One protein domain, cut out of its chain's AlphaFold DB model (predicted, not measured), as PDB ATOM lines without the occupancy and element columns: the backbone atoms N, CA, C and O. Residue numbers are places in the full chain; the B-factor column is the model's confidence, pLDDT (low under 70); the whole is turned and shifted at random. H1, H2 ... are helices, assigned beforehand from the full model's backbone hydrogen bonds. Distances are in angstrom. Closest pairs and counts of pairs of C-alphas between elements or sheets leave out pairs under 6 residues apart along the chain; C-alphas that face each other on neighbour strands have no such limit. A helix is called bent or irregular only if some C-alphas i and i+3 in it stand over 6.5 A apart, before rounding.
ATOM      1  N   PRO A  32     -34.909  57.886 -48.809       80.62
ATOM      2  CA  PRO A  32     -34.178  57.201 -47.737       80.62
ATOM      3  C   PRO A  32     -34.108  55.669 -47.891       80.62
ATOM      4  O   PRO A  32     -33.146  55.036 -47.459       80.62
ATOM      5  N   TRP A  33     -35.104  55.063 -48.547       82.00
ATOM      6  CA  TRP A  33     -35.133  53.624 -48.817       82.00
ATOM      7  C   TRP A  33     -34.056  53.173 -49.811       82.00
ATOM      8  O   TRP A  33     -33.605  52.034 -49.728       82.00
ATOM      9  N   TYR A  34     -33.610  54.041 -50.722       85.88
ATOM     10  CA  TYR A  34     -32.622  53.695 -51.746       85.88
ATOM     11  C   TYR A  34     -31.289  53.304 -51.100       85.88
ATOM     12  O   TYR A  34     -30.755  52.229 -51.365       85.88
ATOM     13  N   SER A  35     -30.798  54.119 -50.164       85.31
ATOM     14  CA  SER A  35     -29.589  53.811 -49.393       85.31
ATOM     15  C   SER A  35     -29.756  52.554 -48.536       85.31
ATOM     16  O   SER A  35     -28.832  51.750 -48.443       85.31
ATOM     17  N   ALA A  36     -30.942  52.343 -47.954       86.69
ATOM     18  CA  ALA A  36     -31.227  51.153 -47.156       86.69
ATOM     19  C   ALA A  36     -31.166  49.866 -47.996       86.69
ATOM     20  O   ALA A  36     -30.562  48.884 -47.570       86.69
ATOM     21  N   VAL A  37     -31.722  49.871 -49.212       89.88
ATOM     22  CA  VAL A  37     -31.689  48.719 -50.131       89.88
ATOM     23  C   VAL A  37     -30.251  48.337 -50.485       89.88
ATOM     24  O   VAL A  37     -29.906  47.158 -50.414       89.88
ATOM     25  N   PHE A  38     -29.386  49.311 -50.781       88.12
ATOM     26  CA  PHE A  38     -27.979  49.050 -51.110       88.12
ATOM     27  C   PHE A  38     -27.171  48.434 -49.959       88.12
ATOM     28  O   PHE A  38     -26.178  47.759 -50.216       88.12
ATOM     29  N   VAL A  39     -27.600  48.622 -48.709       90.06
ATOM     30  CA  VAL A  39     -26.976  47.993 -47.534       90.06
ATOM     31  C   VAL A  39     -27.610  46.635 -47.228       90.06
ATOM     32  O   VAL A  39     -26.903  45.664 -46.976       90.06
ATOM     33  N   ILE A  40     -28.938  46.536 -47.271       89.31
ATOM     34  CA  ILE A  40     -29.674  45.334 -46.857       89.31
ATOM     35  C   ILE A  40     -29.510  44.196 -47.869       89.31
ATOM     36  O   ILE A  40     -29.262  43.056 -47.480       89.31
ATOM     37  N   VAL A  41     -29.617  44.484 -49.169       92.31
ATOM     38  CA  VAL A  41     -29.552  43.467 -50.230       92.31
ATOM     39  C   VAL A  41     -28.256  42.645 -50.197       92.31
ATOM     40  O   VAL A  41     -28.361  41.418 -50.165       92.31
ATOM     41  N   PRO A  42     -27.042  43.234 -50.156       91.56
ATOM     42  CA  PRO A  42     -25.821  42.432 -50.102       91.56
ATOM     43  C   PRO A  42     -25.724  41.595 -48.822       91.56
ATOM     44  O   PRO A  42     -25.252  40.464 -48.884       91.56
ATOM     45  N   ILE A  43     -26.224  42.088 -47.684       89.56
ATOM     46  CA  ILE A  43     -26.251  41.324 -46.427       89.56
ATOM     47  C   ILE A  43     -27.136  40.082 -46.574       89.56
ATOM     48  O   ILE A  43     -26.721  38.985 -46.200       89.56
ATOM     49  N   VAL A  44     -28.329  40.232 -47.155       90.69
ATOM     50  CA  VAL A  44     -29.243  39.107 -47.403       90.69
ATOM     51  C   VAL A  44     -28.618  38.107 -48.372       90.69
ATOM     52  O   VAL A  44     -28.656  36.907 -48.109       90.69
ATOM     53  N   ILE A  45     -27.989  38.578 -49.452       88.25
ATOM     54  CA  ILE A  45     -27.288  37.710 -50.408       88.25
ATOM     55  C   ILE A  45     -26.201  36.902 -49.689       88.25
ATOM     56  O   ILE A  45     -26.180  35.678 -49.799       88.25
ATOM     57  N   VAL A  46     -25.340  37.556 -48.902       88.25
ATOM     58  CA  VAL A  46     -24.290  36.878 -48.125       88.25
ATOM     59  C   VAL A  46     -24.896  35.866 -47.151       88.25
ATOM     60  O   VAL A  46     -24.418  34.735 -47.080       88.25
ATOM     61  N   ALA A  47     -25.973  36.220 -46.449       82.38
ATOM     62  CA  ALA A  47     -26.657  35.312 -45.533       82.38
ATOM     63  C   ALA A  47     -27.208  34.068 -46.250       82.38
ATOM     64  O   ALA A  47     -27.033  32.953 -45.759       82.38
ATOM     65  N   VAL A  48     -27.807  34.233 -47.435       84.75
ATOM     66  CA  VAL A  48     -28.283  33.119 -48.270       84.75
ATOM     67  C   VAL A  48     -27.116  32.247 -48.730       84.75
ATOM     68  O   VAL A  48     -27.193  31.025 -48.615       84.75
ATOM     69  N   PHE A  49     -26.010  32.840 -49.187       81.19
ATOM     70  CA  PHE A  49     -24.813  32.087 -49.571       81.19
ATOM     71  C   PHE A  49     -24.255  31.268 -48.405       81.19
ATOM     72  O   PHE A  49     -23.996  30.074 -48.557       81.19
ATOM     73  N   VAL A  50     -24.114  31.879 -47.227       84.50
ATOM     74  CA  VAL A  50     -23.658  31.188 -46.013       84.50
ATOM     75  C   VAL A  50     -24.614  30.054 -45.654       84.50
ATOM     76  O   VAL A  50     -24.162  28.944 -45.381       84.50
ATOM     77  N   LEU A  51     -25.925  30.293 -45.708       77.00
ATOM     78  CA  LEU A  51     -26.940  29.281 -45.433       77.00
ATOM     79  C   LEU A  51     -26.815  28.086 -46.390       77.00
ATOM     80  O   LEU A  51     -26.779  26.945 -45.928       77.00
ATOM     81  N   VAL A  52     -26.684  28.335 -47.698       75.06
ATOM     82  CA  VAL A  52     -26.483  27.298 -48.724       75.06
ATOM     83  C   VAL A  52     -25.207  26.503 -48.453       75.06
ATOM     84  O   VAL A  52     -25.245  25.273 -48.444       75.06
ATOM     85  N   ILE A  53     -24.090  27.176 -48.167       74.94
ATOM     86  CA  ILE A  53     -22.818  26.514 -47.842       74.94
ATOM     87  C   ILE A  53     -22.973  25.642 -46.593       74.94
ATOM     88  O   ILE A  53     -22.556  24.485 -46.594       74.94
ATOM     89  N   VAL A  54     -23.605  26.153 -45.535       76.50
ATOM     90  CA  VAL A  54     -23.845  25.399 -44.297       76.50
ATOM     91  C   VAL A  54     -24.739  24.189 -44.559       76.50
ATOM     92  O   VAL A  54     -24.448  23.110 -44.045       76.50
ATOM     93  N   LEU A  55     -25.789  24.326 -45.371       70.56
ATOM     94  CA  LEU A  55     -26.645  23.214 -45.792       70.56
ATOM     95  C   LEU A  55     -25.841  22.146 -46.535       70.56
ATOM     96  O   LEU A  55     -25.912  20.976 -46.159       70.56
ATOM     97  N   ILE A  56     -25.018  22.537 -47.512       64.06
ATOM     98  CA  ILE A  56     -24.149  21.614 -48.256       64.06
ATOM     99  C   ILE A  56     -23.165  20.923 -47.308       64.06
ATOM    100  O   ILE A  56     -23.041  19.703 -47.345       64.06
ATOM    101  N   VAL A  57     -22.497  21.662 -46.419       69.50
ATOM    102  CA  VAL A  57     -21.510  21.105 -45.481       69.50
ATOM    103  C   VAL A  57     -22.170  20.181 -44.462       69.50
ATOM    104  O   VAL A  57     -21.625  19.118 -44.171       69.50
ATOM    105  N   ARG A  58     -23.338  20.537 -43.917       72.50
ATOM    106  CA  ARG A  58     -24.081  19.673 -42.984       72.50
ATOM    107  C   ARG A  58     -24.577  18.414 -43.685       72.50
ATOM    108  O   ARG A  58     -24.451  17.335 -43.109       72.50
ATOM    109  N   ASN A  59     -25.072  18.540 -44.914       67.94
ATOM    110  CA  ASN A  59     -25.493  17.407 -45.731       67.94
ATOM    111  C   ASN A  59     -24.305  16.487 -46.060       67.94
ATOM    112  O   ASN A  59     -24.351  15.292 -45.793       67.94
ATOM    113  N   ALA A  60     -23.188  17.051 -46.521       59.31
ATOM    114  CA  ALA A  60     -21.967  16.311 -46.831       59.31
ATOM    115  C   ALA A  60     -21.343  15.661 -45.587       59.31
ATOM    116  O   ALA A  60     -20.854  14.535 -45.653       59.31
ATOM    117  N   ARG A  61     -21.385  16.329 -44.426       63.88
ATOM    118  CA  ARG A  61     -20.945  15.746 -43.150       63.88
ATOM    119  C   ARG A  61     -21.824  14.568 -42.737       63.88
ATOM    120  O   ARG A  61     -21.280  13.564 -42.294       63.88
ATOM    121  N   ARG A  62     -23.147  14.657 -42.911       57.22
ATOM    122  CA  ARG A  62     -24.060  13.530 -42.653       57.22
ATOM    123  C   ARG A  62     -23.859  12.382 -43.643       57.22
ATOM    124  O   ARG A  62     -23.835  11.235 -43.219       57.22
ATOM    125  N   ALA A  63     -23.621  12.680 -44.918       53.50
ATOM    126  CA  ALA A  63     -23.298  11.671 -45.926       53.50
ATOM    127  C   ALA A  63     -21.979  10.938 -45.615       53.50
ATOM    128  O   ALA A  63     -21.910   9.719 -45.726       53.50
ATOM    129  N   LYS A  64     -20.955  11.659 -45.131       53.94
ATOM    130  CA  LYS A  64     -19.694  11.055 -44.668       53.94
ATOM    131  C   LYS A  64     -19.865  10.183 -43.422       53.94
ATOM    132  O   LYS A  64     -19.193   9.167 -43.304       53.94
ATOM    133  N   GLN A  65     -20.759  10.554 -42.503       52.56
ATOM    134  CA  GLN A  65     -21.064   9.738 -41.316       52.56
ATOM    135  C   GLN A  65     -21.772   8.422 -41.667       52.56
ATOM    136  O   GLN A  65     -21.682   7.469 -40.904       52.56
ATOM    137  N   LEU A  66     -22.425   8.355 -42.830       52.09
ATOM    138  CA  LEU A  66     -23.063   7.147 -43.356       52.09
ATOM    139  C   LEU A  66     -22.100   6.250 -44.162       52.09
ATOM    140  O   LEU A  66     -22.548   5.299 -44.792       52.09
ATOM    141  N   GLY A  67     -20.788   6.521 -44.138       47.50
ATOM    142  CA  GLY A  67     -19.773   5.629 -44.717       47.50
ATOM    143  C   GLY A  67     -19.744   5.596 -46.248       47.50
ATOM    144  O   GLY A  67     -19.202   4.664 -46.831       47.50
ATOM    145  N   VAL A  68     -20.324   6.599 -46.910       50.31
ATOM    146  CA  VAL A  68     -20.280   6.718 -48.370       50.31
ATOM    147  C   VAL A  68     -18.936   7.321 -48.768       50.31
ATOM    148  O   VAL A  68     -18.740   8.537 -48.695       50.31
ATOM    149  N   ASP A  69     -17.994   6.457 -49.144       46.78
ATOM    150  CA  ASP A  69     -16.657   6.853 -49.579       46.78
ATOM    151  C   ASP A  69     -16.725   7.524 -50.976       46.78
ATOM    152  O   ASP A  69     -17.141   6.899 -51.955       46.78
ATOM    153  N   PRO A  70     -16.370   8.816 -51.104       48.47
ATOM    154  CA  PRO A  70     -16.681   9.653 -52.270       48.47
ATOM    155  C   PRO A  70     -15.696   9.507 -53.443       48.47
ATOM    156  O   PRO A  70     -15.720  10.318 -54.369       48.47
ATOM    157  N   THR A  71     -14.813   8.511 -53.421       52.38
ATOM    158  CA  THR A  71     -13.749   8.340 -54.425       52.38
ATOM    159  C   THR A  71     -14.187   7.520 -55.642       52.38
ATOM    160  O   THR A  71     -13.561   7.619 -56.692       52.38
ATOM    161  N   THR A  72     -15.300   6.783 -55.552       53.69
ATOM    162  CA  THR A  72     -15.848   5.953 -56.645       53.69
ATOM    163  C   THR A  72     -17.190   6.457 -57.192       53.69
ATOM    164  O   THR A  72     -17.659   5.990 -58.227       53.69
ATOM    165  N   MET A  73     -17.804   7.454 -56.546       49.50
ATOM    166  CA  MET A  73     -19.177   7.900 -56.824       49.50
ATOM    167  C   MET A  73     -19.334   8.963 -57.923       49.50
ATOM    168  O   MET A  73     -20.458   9.384 -58.186       49.50
ATOM    169  N   GLN A  74     -18.259   9.430 -58.566       53.91
ATOM    170  CA  GLN A  74     -18.359  10.515 -59.555       53.91
ATOM    171  C   GLN A  74     -19.233  10.133 -60.763       53.91
ATOM    172  O   GLN A  74     -20.047  10.942 -61.209       53.91
ATOM    173  N   THR A  75     -19.131   8.891 -61.239       50.31
ATOM    174  CA  THR A  75     -19.869   8.421 -62.422       50.31
ATOM    175  C   THR A  75     -21.337   8.121 -62.111       50.31
ATOM    176  O   THR A  75     -22.222   8.552 -62.847       50.31
ATOM    177  N   ASP A  76     -21.622   7.465 -60.982       53.28
ATOM    178  CA  ASP A  76     -22.994   7.105 -60.596       53.28
ATOM    179  C   ASP A  76     -23.808   8.301 -60.102       53.28
ATOM    180  O   ASP A  76     -25.012   8.380 -60.354       53.28
ATOM    181  N   MET A  77     -23.163   9.275 -59.451       49.53
ATOM    182  CA  MET A  77     -23.813  10.536 -59.111       49.53
ATOM    183  C   MET A  77     -24.103  11.343 -60.370       49.53
ATOM    184  O   MET A  77     -25.223  11.813 -60.508       49.53
TER     185      MET A  77
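What this domain is: This is residues 32 to 77 of the 133 residues of an uncharacterized protein of Rathayibacter sp. VKM Ac-2804 (UniProt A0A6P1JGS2). One long helix, H1, makes the length of a rod, and at its far end a short tail turns off sideways and ends in the one small helix H2. The printed part has 46 residues, with two named helices in the order H1, H2 and no named strand; the class is all helix. It is extended, with a radius of gyration of the C-alphas of 17.8 A and spans of 55 by 21 by 10 A.

Where its parts are: H1, residues 32 to 65, runs 49.7 A from C-alpha 32 at (-34.178, 57.201, -47.737) to C-alpha 65 at (-21.064, 9.738, -41.316). It has a kink of 25 degrees near residue 39. It is neither bent nor irregular, but only just: C-alphas 39 and 42 are 6.2 A apart. H2, residues 74 to 77, ends at C-alpha 77 at (-23.813, 10.536, -59.111).

How they stand to each other: H1 and H2 are apart, joined by a short link of 8 residues. In H1, 27 of 30 O i to N i+4 pairs are within hydrogen-bond range; H2 is too short for such a pair.

The domain as a whole: The C-alphas farthest apart, Pro 32 and Thr 72, are 55.2 A from each other. The printed part has no cut. Its mean pLDDT is 70.6, with residues 56 to 57 and 59 to 77 under 70.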